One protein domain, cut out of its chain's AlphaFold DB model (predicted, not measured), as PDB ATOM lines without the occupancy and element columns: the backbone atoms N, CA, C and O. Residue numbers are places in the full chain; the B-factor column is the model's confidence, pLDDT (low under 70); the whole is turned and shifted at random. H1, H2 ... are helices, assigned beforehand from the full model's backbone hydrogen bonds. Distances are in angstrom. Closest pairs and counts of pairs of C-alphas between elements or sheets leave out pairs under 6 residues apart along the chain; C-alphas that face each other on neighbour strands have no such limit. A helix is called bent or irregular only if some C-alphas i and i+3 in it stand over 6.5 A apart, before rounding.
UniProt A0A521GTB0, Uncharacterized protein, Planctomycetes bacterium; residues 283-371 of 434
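This is residues 283 to 371 of the 434 residues of an uncharacterized protein of Planctomycetes bacterium (UniProt A0A521GTB0). Short helix H4 forms the core, with H3 packed on one side of it and H7 on the opposite side, each crossing it at a steep angle; H1 packs over the beginning of H4. H2 makes a corner with H3, while H5 and the little H6 lie loosely round the other half, H5 reaching only the last part of H7. The printed part has 89 residues, with seven named helices, H1 to H7 in order along the chain, and no named strand; the class is all helix. It is compact, with a radius of gyration of the C-alphas of 11.9 A, and rounded, spanning 31 by 27 by 21 A.

H1, residues 283 to 290, begins at C-alpha 283 (-32.331, 44.681, -41.499) and is 10.4 A long. H2 is residues 295 to 301, 10.8 A, and only just irregular: C-alphas 296 and 299 are 6.7 A apart. H3, residues 306 to 317, measures 16.7 A. H4, residues 324 to 332, begins at C-alpha 324 (-25.378, 41.283, -28.743) and measures 12.1 A. H5, residues 336 to 346, measures 15.6 A and is only just irregular, with C-alphas 337 and 340 7.0 A apart. H6 is residues 351 to 354, 5.1 A. H7, residues 359 to 370, measures 19.2 A, ends at C-alpha 370 (-19.235, 20.963, -24.982) and is irregular, with C-alphas 367 and 370 7.2 A apart.

H3 and H4 are the hubs, touching three helices each. They touch each other at a steep tilt of 48 degrees, opposite ways; their closest C-alphas, of Leu 311 and Ala 330, are 4.9 A apart. H4 touches H7 at a steep tilt of 47 degrees, the same way, closest at the C-alphas of Ala 328 and Glu 363, 4.8 A. H1 touches H4 about perpendicular, at 78 degrees, with the C-alphas of Thr 289 and Gln 324 closest at 5.5 A. H1 also touches H3, through residues 311 to 315 of H3 alone; the closest C-alphas, of Arg 285 and Cys 315, are 5.8 A apart. H2 and H3 touch only at the corner, closest at the C-alphas of Phe 301 and Gln 308, 4.6 A. H5 and H7 only just touch, with 3 pairs of C-alphas within 8 A, the closest those of Ala 338 and Gly 369 at 7.1 A. H6 touches no helix. In H1, H3 and H4 every O i to N i+4 pair is within hydrogen-bond range; in H5 it is 5 of 7, in H7 6 of 8, and in H2 0 of 3, beside 3 of 4 O i to N i+3 pairs, while H6 is too short for an O i to N i+4 pair.

The C-alphas farthest apart, of Gly 304 and Pro 350, are 33.0 A apart. The printed part has no cut and no long link. The mean pLDDT of the printed part is 80.4; 25 residues are under 70, among them residues 348 to 354 and 364 to 371.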
ATOM      1  N   GLU A 283     -33.385  43.665 -41.423       95.56
ATOM      2  CA  GLU A 283     -32.331  44.681 -41.499       95.56
ATOM      3  C   GLU A 283     -32.267  45.527 -40.229       95.56
ATOM      4  O   GLU A 283     -31.183  45.782 -39.711       95.56
ATOM      5  N   GLU A 284     -33.413  45.902 -39.660       95.69
ATOM      6  CA  GLU A 284     -33.444  46.671 -38.417       95.69
ATOM      7  C   GLU A 284     -32.878  45.869 -37.244       95.69
ATOM      8  O   GLU A 284     -32.110  46.414 -36.449       95.69
ATOM      9  N   ARG A 285     -33.197  44.570 -37.154       96.12
ATOM     10  CA  ARG A 285     -32.646  43.677 -36.126       96.12
ATOM     11  C   ARG A 285     -31.131  43.541 -36.249       96.12
ATOM     12  O   ARG A 285     -30.442  43.691 -35.243       96.12
ATOM     13  N   VAL A 286     -30.619  43.325 -37.462       95.81
ATOM     14  CA  VAL A 286     -29.174  43.225 -37.731       95.81
ATOM     15  C   VAL A 286     -28.479  44.531 -37.361       95.81
ATOM     16  O   VAL A 286     -27.536  44.516 -36.577       95.81
ATOM     17  N   GLN A 287     -28.981  45.672 -37.839       94.38
ATOM     18  CA  GLN A 287     -28.401  46.983 -37.533       94.38
ATOM     19  C   GLN A 287     -28.459  47.314 -36.041       94.38
ATOM     20  O   GLN A 287     -27.533  47.902 -35.489       94.38
ATOM     21  N   ARG A 288     -29.537  46.924 -35.353       94.00
ATOM     22  CA  ARG A 288     -29.644  47.058 -33.898       94.00
ATOM     23  C   ARG A 288     -28.594  46.218 -33.174       94.00
ATOM     24  O   ARG A 288     -28.032  46.714 -32.205       94.00
ATOM     25  N   THR A 289     -28.331  44.992 -33.623       94.06
ATOM     26  CA  THR A 289     -27.265  44.162 -33.055       94.06
ATOM     27  C   THR A 289     -25.893  44.766 -33.321       94.06
ATOM     28  O   THR A 289     -25.155  44.949 -32.363       94.06
ATOM     29  N   LEU A 290     -25.580  45.145 -34.565       93.75
ATOM     30  CA  LEU A 290     -24.281  45.724 -34.931       93.75
ATOM     31  C   LEU A 290     -23.972  47.000 -34.137       93.75
ATOM     32  O   LEU A 290     -22.902  47.099 -33.553       93.75
ATOM     33  N   ARG A 291     -24.940  47.919 -34.000       93.50
ATOM     34  CA  ARG A 291     -24.789  49.139 -33.176       93.50
ATOM     35  C   ARG A 291     -24.554  48.872 -31.687       93.50
ATOM     36  O   ARG A 291     -24.180  49.788 -30.963       93.50
ATOM     37  N   ALA A 292     -24.863  47.669 -31.215       91.62
ATOM     38  CA  ALA A 292     -24.697  47.281 -29.824       91.62
ATOM     39  C   ALA A 292     -23.352  46.577 -29.563       91.62
ATOM     40  O   ALA A 292     -23.051  46.264 -28.406       91.62
ATOM     41  N   LEU A 293     -22.571  46.297 -30.614       91.00
ATOM     42  CA  LEU A 293     -21.242  45.701 -30.516       91.00
ATOM     43  C   LEU A 293     -20.181  46.774 -30.242       91.00
ATOM     44  O   LEU A 293     -20.365  47.933 -30.613       91.00
ATOM     45  N   PRO A 294     -19.067  46.405 -29.593       89.19
ATOM     46  CA  PRO A 294     -17.915  47.288 -29.502       89.19
ATOM     47  C   PRO A 294     -17.223  47.414 -30.874       89.19
ATOM     48  O   PRO A 294     -17.292  46.495 -31.695       89.19
ATOM     49  N   ALA A 295     -16.545  48.540 -31.117       86.75
ATOM     50  CA  ALA A 295     -15.976  48.886 -32.426       86.75
ATOM     51  C   ALA A 295     -14.996  47.822 -32.956       86.75
ATOM     52  O   ALA A 295     -14.963  47.527 -34.149       86.75
ATOM     53  N   GLU A 296     -14.228  47.192 -32.067       86.38
ATOM     54  CA  GLU A 296     -13.290  46.119 -32.399       86.38
ATOM     55  C   GLU A 296     -13.964  44.844 -32.937       86.38
ATOM     56  O   GLU A 296     -13.333  44.086 -33.673       86.38
ATOM     57  N   ALA A 297     -15.240  44.609 -32.613       86.56
ATOM     58  CA  ALA A 297     -15.985  43.435 -33.065       86.56
ATOM     59  C   ALA A 297     -16.686  43.653 -34.418       86.56
ATOM     60  O   ALA A 297     -17.061  42.679 -35.072       86.56
ATOM     61  N   GLU A 298     -16.842  44.899 -34.879       83.69
ATOM     62  CA  GLU A 298     -17.561  45.211 -36.124       83.69
ATOM     63  C   GLU A 298     -16.925  44.544 -37.352       83.69
ATOM     64  O   GLU A 298     -17.636  44.031 -38.220       83.69
ATOM     65  N   ALA A 299     -15.590  44.474 -37.398       88.31
ATOM     66  CA  ALA A 299     -14.853  43.870 -38.507       88.31
ATOM     67  C   ALA A 299     -15.168  42.371 -38.693       88.31
ATOM     68  O   ALA A 299     -15.184  41.885 -39.824       88.31
ATOM     69  N   ALA A 300     -15.476  41.643 -37.612       89.88
ATOM     70  CA  ALA A 300     -15.846  40.226 -37.685       89.88
ATOM     71  C   ALA A 300     -17.191  40.011 -38.408       89.88
ATOM     72  O   ALA A 300     -17.399  38.990 -39.070       89.88
ATOM     73  N   PHE A 301     -18.083  41.002 -38.346       94.06
ATOM     74  CA  PHE A 301     -19.410  40.988 -38.970       94.06
ATOM     75  C   PHE A 301     -19.486  41.827 -40.255       94.06
ATOM     76  O   PHE A 301     -20.583  42.182 -40.707       94.06
ATOM     77  N   ALA A 302     -18.331  42.129 -40.857       90.94
ATOM     78  CA  ALA A 302     -18.244  42.824 -42.132       90.94
ATOM     79  C   ALA A 302     -19.004  42.088 -43.250       90.94
ATOM     80  O   ALA A 302     -19.289  40.889 -43.180       90.94
ATOM     81  N   GLN A 303     -19.347  42.823 -44.308       89.69
ATOM     82  CA  GLN A 303     -20.138  42.265 -45.396       89.69
ATOM     83  C   GLN A 303     -19.441  41.090 -46.085       89.69
ATOM     84  O   GLN A 303     -18.305  41.209 -46.530       89.69
ATOM     85  N   GLY A 304     -20.151  39.964 -46.188       89.31
ATOM     86  CA  GLY A 304     -19.652  38.752 -46.842       89.31
ATOM     87  C   GLY A 304     -18.912  37.777 -45.925       89.31
ATOM     88  O   GLY A 304     -18.497  36.723 -46.402       89.31
ATOM     89  N   THR A 305     -18.769  38.068 -44.626       94.12
ATOM     90  CA  THR A 305     -18.220  37.091 -43.677       94.12
ATOM     91  C   THR A 305     -19.249  36.021 -43.311       94.12
ATOM     92  O   THR A 305     -20.464  36.242 -43.323       94.12
ATOM     93  N   GLU A 306     -18.765  34.840 -42.929       94.25
ATOM     94  CA  GLU A 306     -19.629  33.751 -42.466       94.25
ATOM     95  C   GLU A 306     -20.361  34.120 -41.164       94.25
ATOM     96  O   GLU A 306     -21.548  33.835 -41.006       94.25
ATOM     97  N   ALA A 307     -19.683  34.834 -40.259       92.88
ATOM     98  CA  ALA A 307     -20.281  35.345 -39.028       92.88
ATOM     99  C   ALA A 307     -21.432  36.321 -39.319       92.88
ATOM    100  O   ALA A 307     -22.473  36.253 -38.667       92.88
ATOM    101  N   GLN A 308     -21.309  37.174 -40.342       95.12
ATOM    102  CA  GLN A 308     -22.414  38.025 -40.776       95.12
ATOM    103  C   GLN A 308     -23.591  37.201 -41.317       95.12
ATOM    104  O   GLN A 308     -24.743  37.475 -40.972       95.12
ATOM    105  N   ALA A 309     -23.328  36.185 -42.141       95.50
ATOM    106  CA  ALA A 309     -24.378  35.310 -42.658       95.50
ATOM    107  C   ALA A 309     -25.135  34.601 -41.517       95.50
ATOM    108  O   ALA A 309     -26.370  34.608 -41.501       95.50
ATOM    109  N   ARG A 310     -24.411  34.076 -40.515       95.12
ATOM    110  CA  ARG A 310     -25.005  33.468 -39.312       95.12
ATOM    111  C   ARG A 310     -25.792  34.480 -38.482       95.12
ATOM    112  O   ARG A 310     -26.927  34.194 -38.109       95.12
ATOM    113  N   LEU A 311     -25.258  35.685 -38.265       95.81
ATOM    114  CA  LEU A 311     -25.963  36.766 -37.564       95.81
ATOM    115  C   LEU A 311     -27.303  37.080 -38.234       95.81
ATOM    116  O   LEU A 311     -28.333  37.145 -37.563       95.81
ATOM    117  N   ARG A 312     -27.313  37.228 -39.563       96.75
ATOM    118  CA  ARG A 312     -28.550  37.455 -40.324       96.75
ATOM    119  C   ARG A 312     -29.531  36.293 -40.155       96.75
ATOM    120  O   ARG A 312     -30.717  36.547 -39.965       96.75
ATOM    121  N   GLY A 313     -29.053  35.046 -40.156       95.25
ATOM    122  CA  GLY A 313     -29.868  33.861 -39.866       95.25
ATOM    123  C   GLY A 313     -30.529  33.909 -38.482       95.25
ATOM    124  O   GLY A 313     -31.745  33.714 -38.368       95.25
ATOM    125  N   TYR A 314     -29.767  34.259 -37.442       94.56
ATOM    126  CA  TYR A 314     -30.299  34.427 -36.088       94.56
ATOM    127  C   TYR A 314     -31.307  35.575 -36.001       94.56
ATOM    128  O   TYR A 314     -32.394  35.379 -35.463       94.56
ATOM    129  N   CYS A 315     -31.015  36.746 -36.575       95.69
ATOM    130  CA  CYS A 315     -31.936  37.890 -36.575       95.69
ATOM    131  C   CYS A 315     -33.228  37.628 -37.371       95.69
ATOM    132  O   CYS A 315     -34.288  38.149 -37.008       95.69
ATOM    133  N   ALA A 316     -33.163  36.816 -38.430       94.69
ATOM    134  CA  ALA A 316     -34.328  36.404 -39.215       94.69
ATOM    135  C   ALA A 316     -35.233  35.426 -38.454       94.69
ATOM    136  O   ALA A 316     -36.430  35.347 -38.730       94.69
ATOM    137  N   THR A 317     -34.664  34.680 -37.508       91.88
ATOM    138  CA  THR A 317     -35.365  33.600 -36.805       91.88
ATOM    139  C   THR A 317     -35.826  34.016 -35.416       91.88
ATOM    140  O   THR A 317     -36.903  33.610 -34.989       91.88
ATOM    141  N   TYR A 318     -35.047  34.843 -34.717       92.44
ATOM    142  CA  TYR A 318     -35.244  35.143 -33.306       92.44
ATOM    143  C   TYR A 318     -35.167  36.641 -33.017       92.44
ATOM    144  O   TYR A 318     -34.359  37.374 -33.593       92.44
ATOM    145  N   LEU A 319     -35.967  37.083 -32.044       92.94
ATOM    146  CA  LEU A 319     -35.786  38.374 -31.393       92.94
ATOM    147  C   LEU A 319     -35.038  38.155 -30.075       92.94
ATOM    148  O   LEU A 319     -35.641  37.797 -29.062       92.94
ATOM    149  N   LEU A 320     -33.717  38.327 -30.111       89.50
ATOM    150  CA  LEU A 320     -32.845  38.104 -28.960       89.50
ATOM    151  C   LEU A 320     -32.573  39.400 -28.200       89.50
ATOM    152  O   LEU A 320     -32.286  40.438 -28.803       89.50
ATOM    153  N   ASP A 321     -32.643  39.295 -26.875       84.56
ATOM    154  CA  ASP A 321     -32.333  40.363 -25.937       84.56
ATOM    155  C   ASP A 321     -31.318  39.849 -24.904       84.56
ATOM    156  O   ASP A 321     -31.560  38.812 -24.280       84.56
ATOM    157  N   PRO A 322     -30.199  40.561 -24.699       87.56
ATOM    158  CA  PRO A 322     -29.810  41.787 -25.391       87.56
ATOM    159  C   PRO A 322     -29.371  41.527 -26.853       87.56
ATOM    160  O   PRO A 322     -29.045  40.389 -27.197       87.56
ATOM    161  N   PRO A 323     -29.344  42.553 -27.731       89.12
ATOM    162  CA  PRO A 323     -29.062  42.373 -29.160       89.12
ATOM    163  C   PRO A 323     -27.720  41.696 -29.471       89.12
ATOM    164  O   PRO A 323     -27.621  40.981 -30.470       89.12
ATOM    165  N   GLN A 324     -26.711  41.882 -28.615       90.56
ATOM    166  CA  GLN A 324     -25.378  41.283 -28.743       90.56
ATOM    167  C   GLN A 324     -25.404  39.754 -28.663       90.56
ATOM    168  O   GLN A 324     -24.501  39.108 -29.184       90.56
ATOM    169  N   LEU A 325     -26.443  39.152 -28.073       90.19
ATOM    170  CA  LEU A 325     -26.565  37.698 -27.990       90.19
ATOM    171  C   LEU A 325     -26.636  37.041 -29.377       90.19
ATOM    172  O   LEU A 325     -26.088  35.961 -29.573       90.19
ATOM    173  N   ALA A 326     -27.272  37.698 -30.353       92.56
ATOM    174  CA  ALA A 326     -27.312  37.203 -31.729       92.56
ATOM    175  C   ALA A 326     -25.916  37.187 -32.371       92.56
ATOM    176  O   ALA A 326     -25.578  36.246 -33.084       92.56
ATOM    177  N   ALA A 327     -25.097  38.205 -32.086       93.44
ATOM    178  CA  ALA A 327     -23.708  38.248 -32.527       93.44
ATOM    179  C   ALA A 327     -22.876  37.173 -31.821       93.44
ATOM    180  O   ALA A 327     -22.158  36.442 -32.487       93.44
ATOM    181  N   ALA A 328     -23.050  36.997 -30.509       90.81
ATOM    182  CA  ALA A 328     -22.347  35.968 -29.749       90.81
ATOM    183  C   ALA A 328     -22.643  34.551 -30.275       90.81
ATOM    184  O   ALA A 328     -21.724  33.762 -30.463       90.81
ATOM    185  N   LEU A 329     -23.907  34.241 -30.588       89.94
ATOM    186  CA  LEU A 329     -24.295  32.974 -31.226       89.94
ATOM    187  C   LEU A 329     -23.682  32.822 -32.621       89.94
ATOM    188  O   LEU A 329     -23.190  31.753 -32.974       89.94
ATOM    189  N   ALA A 330     -23.680  33.898 -33.408       92.12
ATOM    190  CA  ALA A 330     -23.089  33.902 -34.737       92.12
ATOM    191  C   ALA A 330     -21.560  33.726 -34.716       92.12
ATOM    192  O   ALA A 330     -21.022  33.063 -35.604       92.12
ATOM    193  N   SER A 331     -20.861  34.269 -33.720       90.69
ATOM    194  CA  SER A 331     -19.431  34.033 -33.502       90.69
ATOM    195  C   SER A 331     -19.164  32.608 -33.023       90.69
ATOM    196  O   SER A 331     -18.341  31.916 -33.614       90.69
ATOM    197  N   ALA A 332     -19.882  32.168 -31.980       84.56
ATOM    198  CA  ALA A 332     -19.686  30.873 -31.332       84.56
ATOM    199  C   ALA A 332     -20.013  29.690 -32.251       84.56
ATOM    200  O   ALA A 332     -19.408  28.634 -32.106       84.56
ATOM    201  N   ALA A 333     -20.955  29.879 -33.185       86.06
ATOM    202  CA  ALA A 333     -21.363  28.891 -34.180       86.06
ATOM    203  C   ALA A 333     -21.625  27.495 -33.569       86.06
ATOM    204  O   ALA A 333     -20.978  26.522 -33.968       86.06
ATOM    205  N   PRO A 334     -22.541  27.382 -32.583       78.44
ATOM    206  CA  PRO A 334     -22.805  26.105 -31.934       78.44
ATOM    207  C   PRO A 334     -23.314  25.065 -32.949       78.44
ATOM    208  O   PRO A 334     -23.971  25.434 -33.929       78.44
ATOM    209  N   PRO A 335     -23.079  23.760 -32.713       74.94
ATOM    210  CA  PRO A 335     -23.681  22.701 -33.517       74.94
ATOM    211  C   PRO A 335     -25.208  22.833 -33.560       74.94
ATOM    212  O   PRO A 335     -25.838  23.215 -32.568       74.94
ATOM    213  N   ALA A 336     -25.821  22.485 -34.692       74.56
ATOM    214  CA  ALA A 336     -27.257  22.673 -34.918       74.56
ATOM    215  C   ALA A 336     -28.124  21.961 -33.859       74.56
ATOM    216  O   ALA A 336     -29.164  22.471 -33.440       74.56
ATOM    217  N   GLU A 337     -27.681  20.799 -33.384       70.31
ATOM    218  CA  GLU A 337     -28.325  20.017 -32.328       70.31
ATOM    219  C   GLU A 337     -28.289  20.688 -30.944       70.31
ATOM    220  O   GLU A 337     -29.177  20.445 -30.122       70.31
ATOM    221  N   ALA A 338     -27.304  21.552 -30.687       66.19
ATOM    222  CA  ALA A 338     -27.144  22.267 -29.424       66.19
ATOM    223  C   ALA A 338     -27.875  23.620 -29.415       66.19
ATOM    224  O   ALA A 338     -28.185  24.143 -28.345       66.19
ATOM    225  N   GLU A 339     -28.203  24.176 -30.585       71.19
ATOM    226  CA  GLU A 339     -28.753  25.529 -30.714       71.19
ATOM    227  C   GLU A 339     -30.086  25.718 -29.970       71.19
ATOM    228  O   GLU A 339     -30.237  26.655 -29.185       71.19
ATOM    229  N   ALA A 340     -31.064  24.829 -30.174       67.62
ATOM    230  CA  ALA A 340     -32.379  24.972 -29.546       67.62
ATOM    231  C   ALA A 340     -32.337  24.831 -28.005       67.62
ATOM    232  O   ALA A 340     -32.927  25.677 -27.322       67.62
ATOM    233  N   PRO A 341     -31.633  23.833 -27.426       60.28
ATOM    234  CA  PRO A 341     -31.381  23.779 -25.985       60.28
ATOM    235  C   PRO A 341     -30.665  25.022 -25.442       60.28
ATOM    236  O   PRO A 341     -31.096  25.568 -24.424       60.28
ATOM    237  N   LEU A 342     -29.627  25.509 -26.135       65.94
ATOM    238  CA  LEU A 342     -28.891  26.715 -25.745       65.94
ATOM    239  C   LEU A 342     -29.807  27.940 -25.725       65.94
ATOM    240  O   LEU A 342     -29.864  28.654 -24.727       65.94
ATOM    241  N   LEU A 343     -30.595  28.159 -26.777       72.38
ATOM    242  CA  LEU A 343     -31.548  29.267 -26.842       72.38
ATOM    243  C   LEU A 343     -32.610  29.186 -25.744       72.38
ATOM    244  O   LEU A 343     -32.966  30.209 -25.156       72.38
ATOM    245  N   HIS A 344     -33.112  27.985 -25.446       69.12
ATOM    246  CA  HIS A 344     -34.043  27.785 -24.339       69.12
ATOM    247  C   HIS A 344     -33.413  28.175 -22.998       69.12
ATOM    248  O   HIS A 344     -34.031  28.901 -22.214       69.12
ATOM    249  N   TRP A 345     -32.180  27.728 -22.758       66.44
ATOM    250  CA  TRP A 345     -31.430  28.024 -21.546       66.44
ATOM    251  C   TRP A 345     -31.130  29.521 -21.405       66.44
ATOM    252  O   TRP A 345     -31.483  30.117 -20.385       66.44
ATOM    253  N   VAL A 346     -30.588  30.164 -22.447       67.12
ATOM    254  CA  VAL A 346     -30.256  31.597 -22.418       67.12
ATOM    255  C   VAL A 346     -31.504  32.458 -22.219       67.12
ATOM    256  O   VAL A 346     -31.481  33.397 -21.428       67.12
ATOM    257  N   ARG A 347     -32.642  32.109 -22.837       70.56
ATOM    258  CA  ARG A 347     -33.933  32.786 -22.590       70.56
ATOM    259  C   ARG A 347     -34.451  32.602 -21.160       70.56
ATOM    260  O   ARG A 347     -35.412  33.265 -20.766       70.56
ATOM    261  N   GLY A 348     -33.884  31.679 -20.389       62.47
ATOM    262  CA  GLY A 348     -34.127  31.510 -18.958       62.47
ATOM    263  C   GLY A 348     -33.339  32.485 -18.081       62.47
ATOM    264  O   GLY A 348     -33.734  32.721 -16.937       62.47
ATOM    265  N   ILE A 349     -32.262  33.070 -18.607       64.44
ATOM    266  CA  ILE A 349     -31.406  34.003 -17.881       64.44
ATOM    267  C   ILE A 349     -32.087  35.380 -17.852       64.44
ATOM    268  O   ILE A 349     -32.520  35.879 -18.893       64.44
ATOM    269  N   PRO A 350     -32.211  36.024 -16.674       60.62
ATOM    270  CA  PRO A 350     -32.736  37.379 -16.600       60.62
ATOM    271  C   PRO A 350     -31.950  38.343 -17.499       60.62
ATOM    272  O   PRO A 350     -30.725  38.373 -17.518       60.62
ATOM    273  N   ILE A 351     -32.656  39.189 -18.230       64.75
ATOM    274  CA  ILE A 351     -32.029  40.078 -19.218       64.75
ATOM    275  C   ILE A 351     -31.080  41.106 -18.606       64.75
ATOM    276  O   ILE A 351     -30.030  41.336 -19.206       64.75
ATOM    277  N   PRO A 352     -31.345  41.660 -17.403       61.75
ATOM    278  CA  PRO A 352     -30.359  42.495 -16.725       61.75
ATOM    279  C   PRO A 352     -29.034  41.775 -16.432       61.75
ATOM    280  O   PRO A 352     -28.049  42.454 -16.156       61.75
ATOM    281  N   VAL A 353     -28.986  40.430 -16.457       62.12
ATOM    282  CA  VAL A 353     -27.726  39.671 -16.344       62.12
ATOM    283  C   VAL A 353     -26.996  39.783 -17.662       62.12
ATOM    284  O   VAL A 353     -25.880  40.280 -17.719       62.12
ATOM    285  N   LEU A 354     -27.671  39.356 -18.731       64.38
ATOM    286  CA  LEU A 354     -27.098  39.236 -20.063       64.38
ATOM    287  C   LEU A 354     -26.619  40.595 -20.581       64.38
ATOM    288  O   LEU A 354     -25.578  40.668 -21.216       64.38
ATOM    289  N   GLN A 355     -27.336  41.676 -20.262       72.81
ATOM    290  CA  GLN A 355     -26.968  43.050 -20.623       72.81
ATOM    291  C   GLN A 355     -25.661  43.538 -19.988       72.81
ATOM    292  O   GLN A 355     -25.053  44.466 -20.514       72.81
ATOM    293  N   ARG A 356     -25.246  42.964 -18.854       71.81
ATOM    294  CA  ARG A 356     -23.999  43.338 -18.171       71.81
ATOM    295  C   ARG A 356     -22.789  42.572 -18.700       71.81
ATOM    296  O   ARG A 356     -21.665  42.951 -18.385       71.81
ATOM    297  N   LEU A 357     -23.007  41.503 -19.466       66.19
ATOM    298  CA  LEU A 357     -21.932  40.666 -19.975       66.19
ATOM    299  C   LEU A 357     -21.367  41.267 -21.276       66.19
ATOM    300  O   LEU A 357     -22.133  41.512 -22.210       66.19
ATOM    301  N   PRO A 358     -20.044  41.498 -21.375       75.50
ATOM    302  CA  PRO A 358     -19.403  41.856 -22.632       75.50
ATOM    303  C   PRO A 358     -19.526  40.713 -23.647       75.50
ATOM    304  O   PRO A 358     -19.699  39.549 -23.277       75.50
ATOM    305  N   LEU A 359     -19.371  41.044 -24.934       79.00
ATOM    306  CA  LEU A 359     -19.516  40.090 -26.039       79.00
ATOM    307  C   LEU A 359     -18.687  38.813 -25.826       79.00
ATOM    308  O   LEU A 359     -19.240  37.726 -25.915       79.00
ATOM    309  N   ALA A 360     -17.417  38.940 -25.429       73.38
ATOM    310  CA  ALA A 360     -16.538  37.795 -25.181       73.38
ATOM    311  C   ALA A 360     -17.048  36.848 -24.073       73.38
ATOM    312  O   ALA A 360     -16.859  35.638 -24.154       73.38
ATOM    313  N   GLN A 361     -17.717  37.375 -23.039       69.25
ATOM    314  CA  GLN A 361     -18.317  36.540 -21.988       69.25
ATOM    315  C   GLN A 361     -19.602  35.869 -22.475       69.25
ATOM    316  O   GLN A 361     -19.847  34.714 -22.144       69.25
ATOM    317  N   LEU A 362     -20.407  36.556 -23.293       68.12
ATOM    318  CA  LEU A 362     -21.560  35.936 -23.951       68.12
ATOM    319  C   LEU A 362     -21.118  34.810 -24.894       68.12
ATOM    320  O   LEU A 362     -21.725  33.746 -24.889       68.12
ATOM    321  N   GLU A 363     -20.052  35.016 -25.664       74.19
ATOM    322  CA  GLU A 363     -19.456  33.992 -26.526       74.19
ATOM    323  C   GLU A 363     -18.947  32.809 -25.699       74.19
ATOM    324  O   GLU A 363     -19.297  31.671 -25.997       74.19
ATOM    325  N   ALA A 364     -18.211  33.057 -24.611       64.88
ATOM    326  CA  ALA A 364     -17.732  32.002 -23.718       64.88
ATOM    327  C   ALA A 364     -18.881  31.159 -23.135       64.88
ATOM    328  O   ALA A 364     -18.808  29.930 -23.156       64.88
ATOM    329  N   LEU A 365     -19.982  31.794 -22.707       62.50
ATOM    330  CA  LEU A 365     -21.182  31.090 -22.232       62.50
ATOM    331  C   LEU A 365     -21.784  30.148 -23.289       62.50
ATOM    332  O   LEU A 365     -22.394  29.144 -22.928       62.50
ATOM    333  N   LEU A 366     -21.628  30.472 -24.574       64.50
ATOM    334  CA  LEU A 366     -22.180  29.715 -25.701       64.50
ATOM    335  C   LEU A 366     -21.208  28.650 -26.237       64.50
ATOM    336  O   LEU A 366     -21.651  27.597 -26.688       64.50
ATOM    337  N   VAL A 367     -19.897  28.897 -26.154       56.56
ATOM    338  CA  VAL A 367     -18.819  27.971 -26.557       56.56
ATOM    339  C   VAL A 367     -18.591  26.870 -25.520       56.56
ATOM    340  O   VAL A 367     -18.198  25.762 -25.870       56.56
ATOM    341  N   CYS A 368     -18.969  27.096 -24.262       47.97
ATOM    342  CA  CYS A 368     -19.115  26.047 -23.248       47.97
ATOM    343  C   CYS A 368     -20.121  24.932 -23.627       47.97
ATOM    344  O   CYS A 368     -20.338  24.005 -22.847       47.97
ATOM    345  N   GLY A 369     -20.704  24.991 -24.829       40.97
ATOM    346  CA  GLY A 369     -21.503  23.975 -25.509       40.97
ATOM    347  C   GLY A 369     -20.812  22.643 -25.841       40.97
ATOM    348  O   GLY A 369     -21.445  21.825 -26.496       40.97
ATOM    349  N   ASP A 370     -19.622  22.353 -25.304       38.91
ATOM    350  CA  ASP A 370     -19.235  20.963 -24.982       38.91
ATOM    351  C   ASP A 370     -19.991  20.425 -23.736       38.91
ATOM    352  O   ASP A 370     -19.739  19.318 -23.258       38.91
ATOM    353  N   GLY A 371     -20.941  21.202 -23.192       38.12
ATOM    354  CA  GLY A 371     -21.809  20.840 -22.067       38.12
ATOM    355  C   GLY A 371     -21.278  21.245 -20.689       38.12
ATOM    356  O   GLY A 371     -21.633  20.615 -19.695       38.12
TER     357      GLY A 371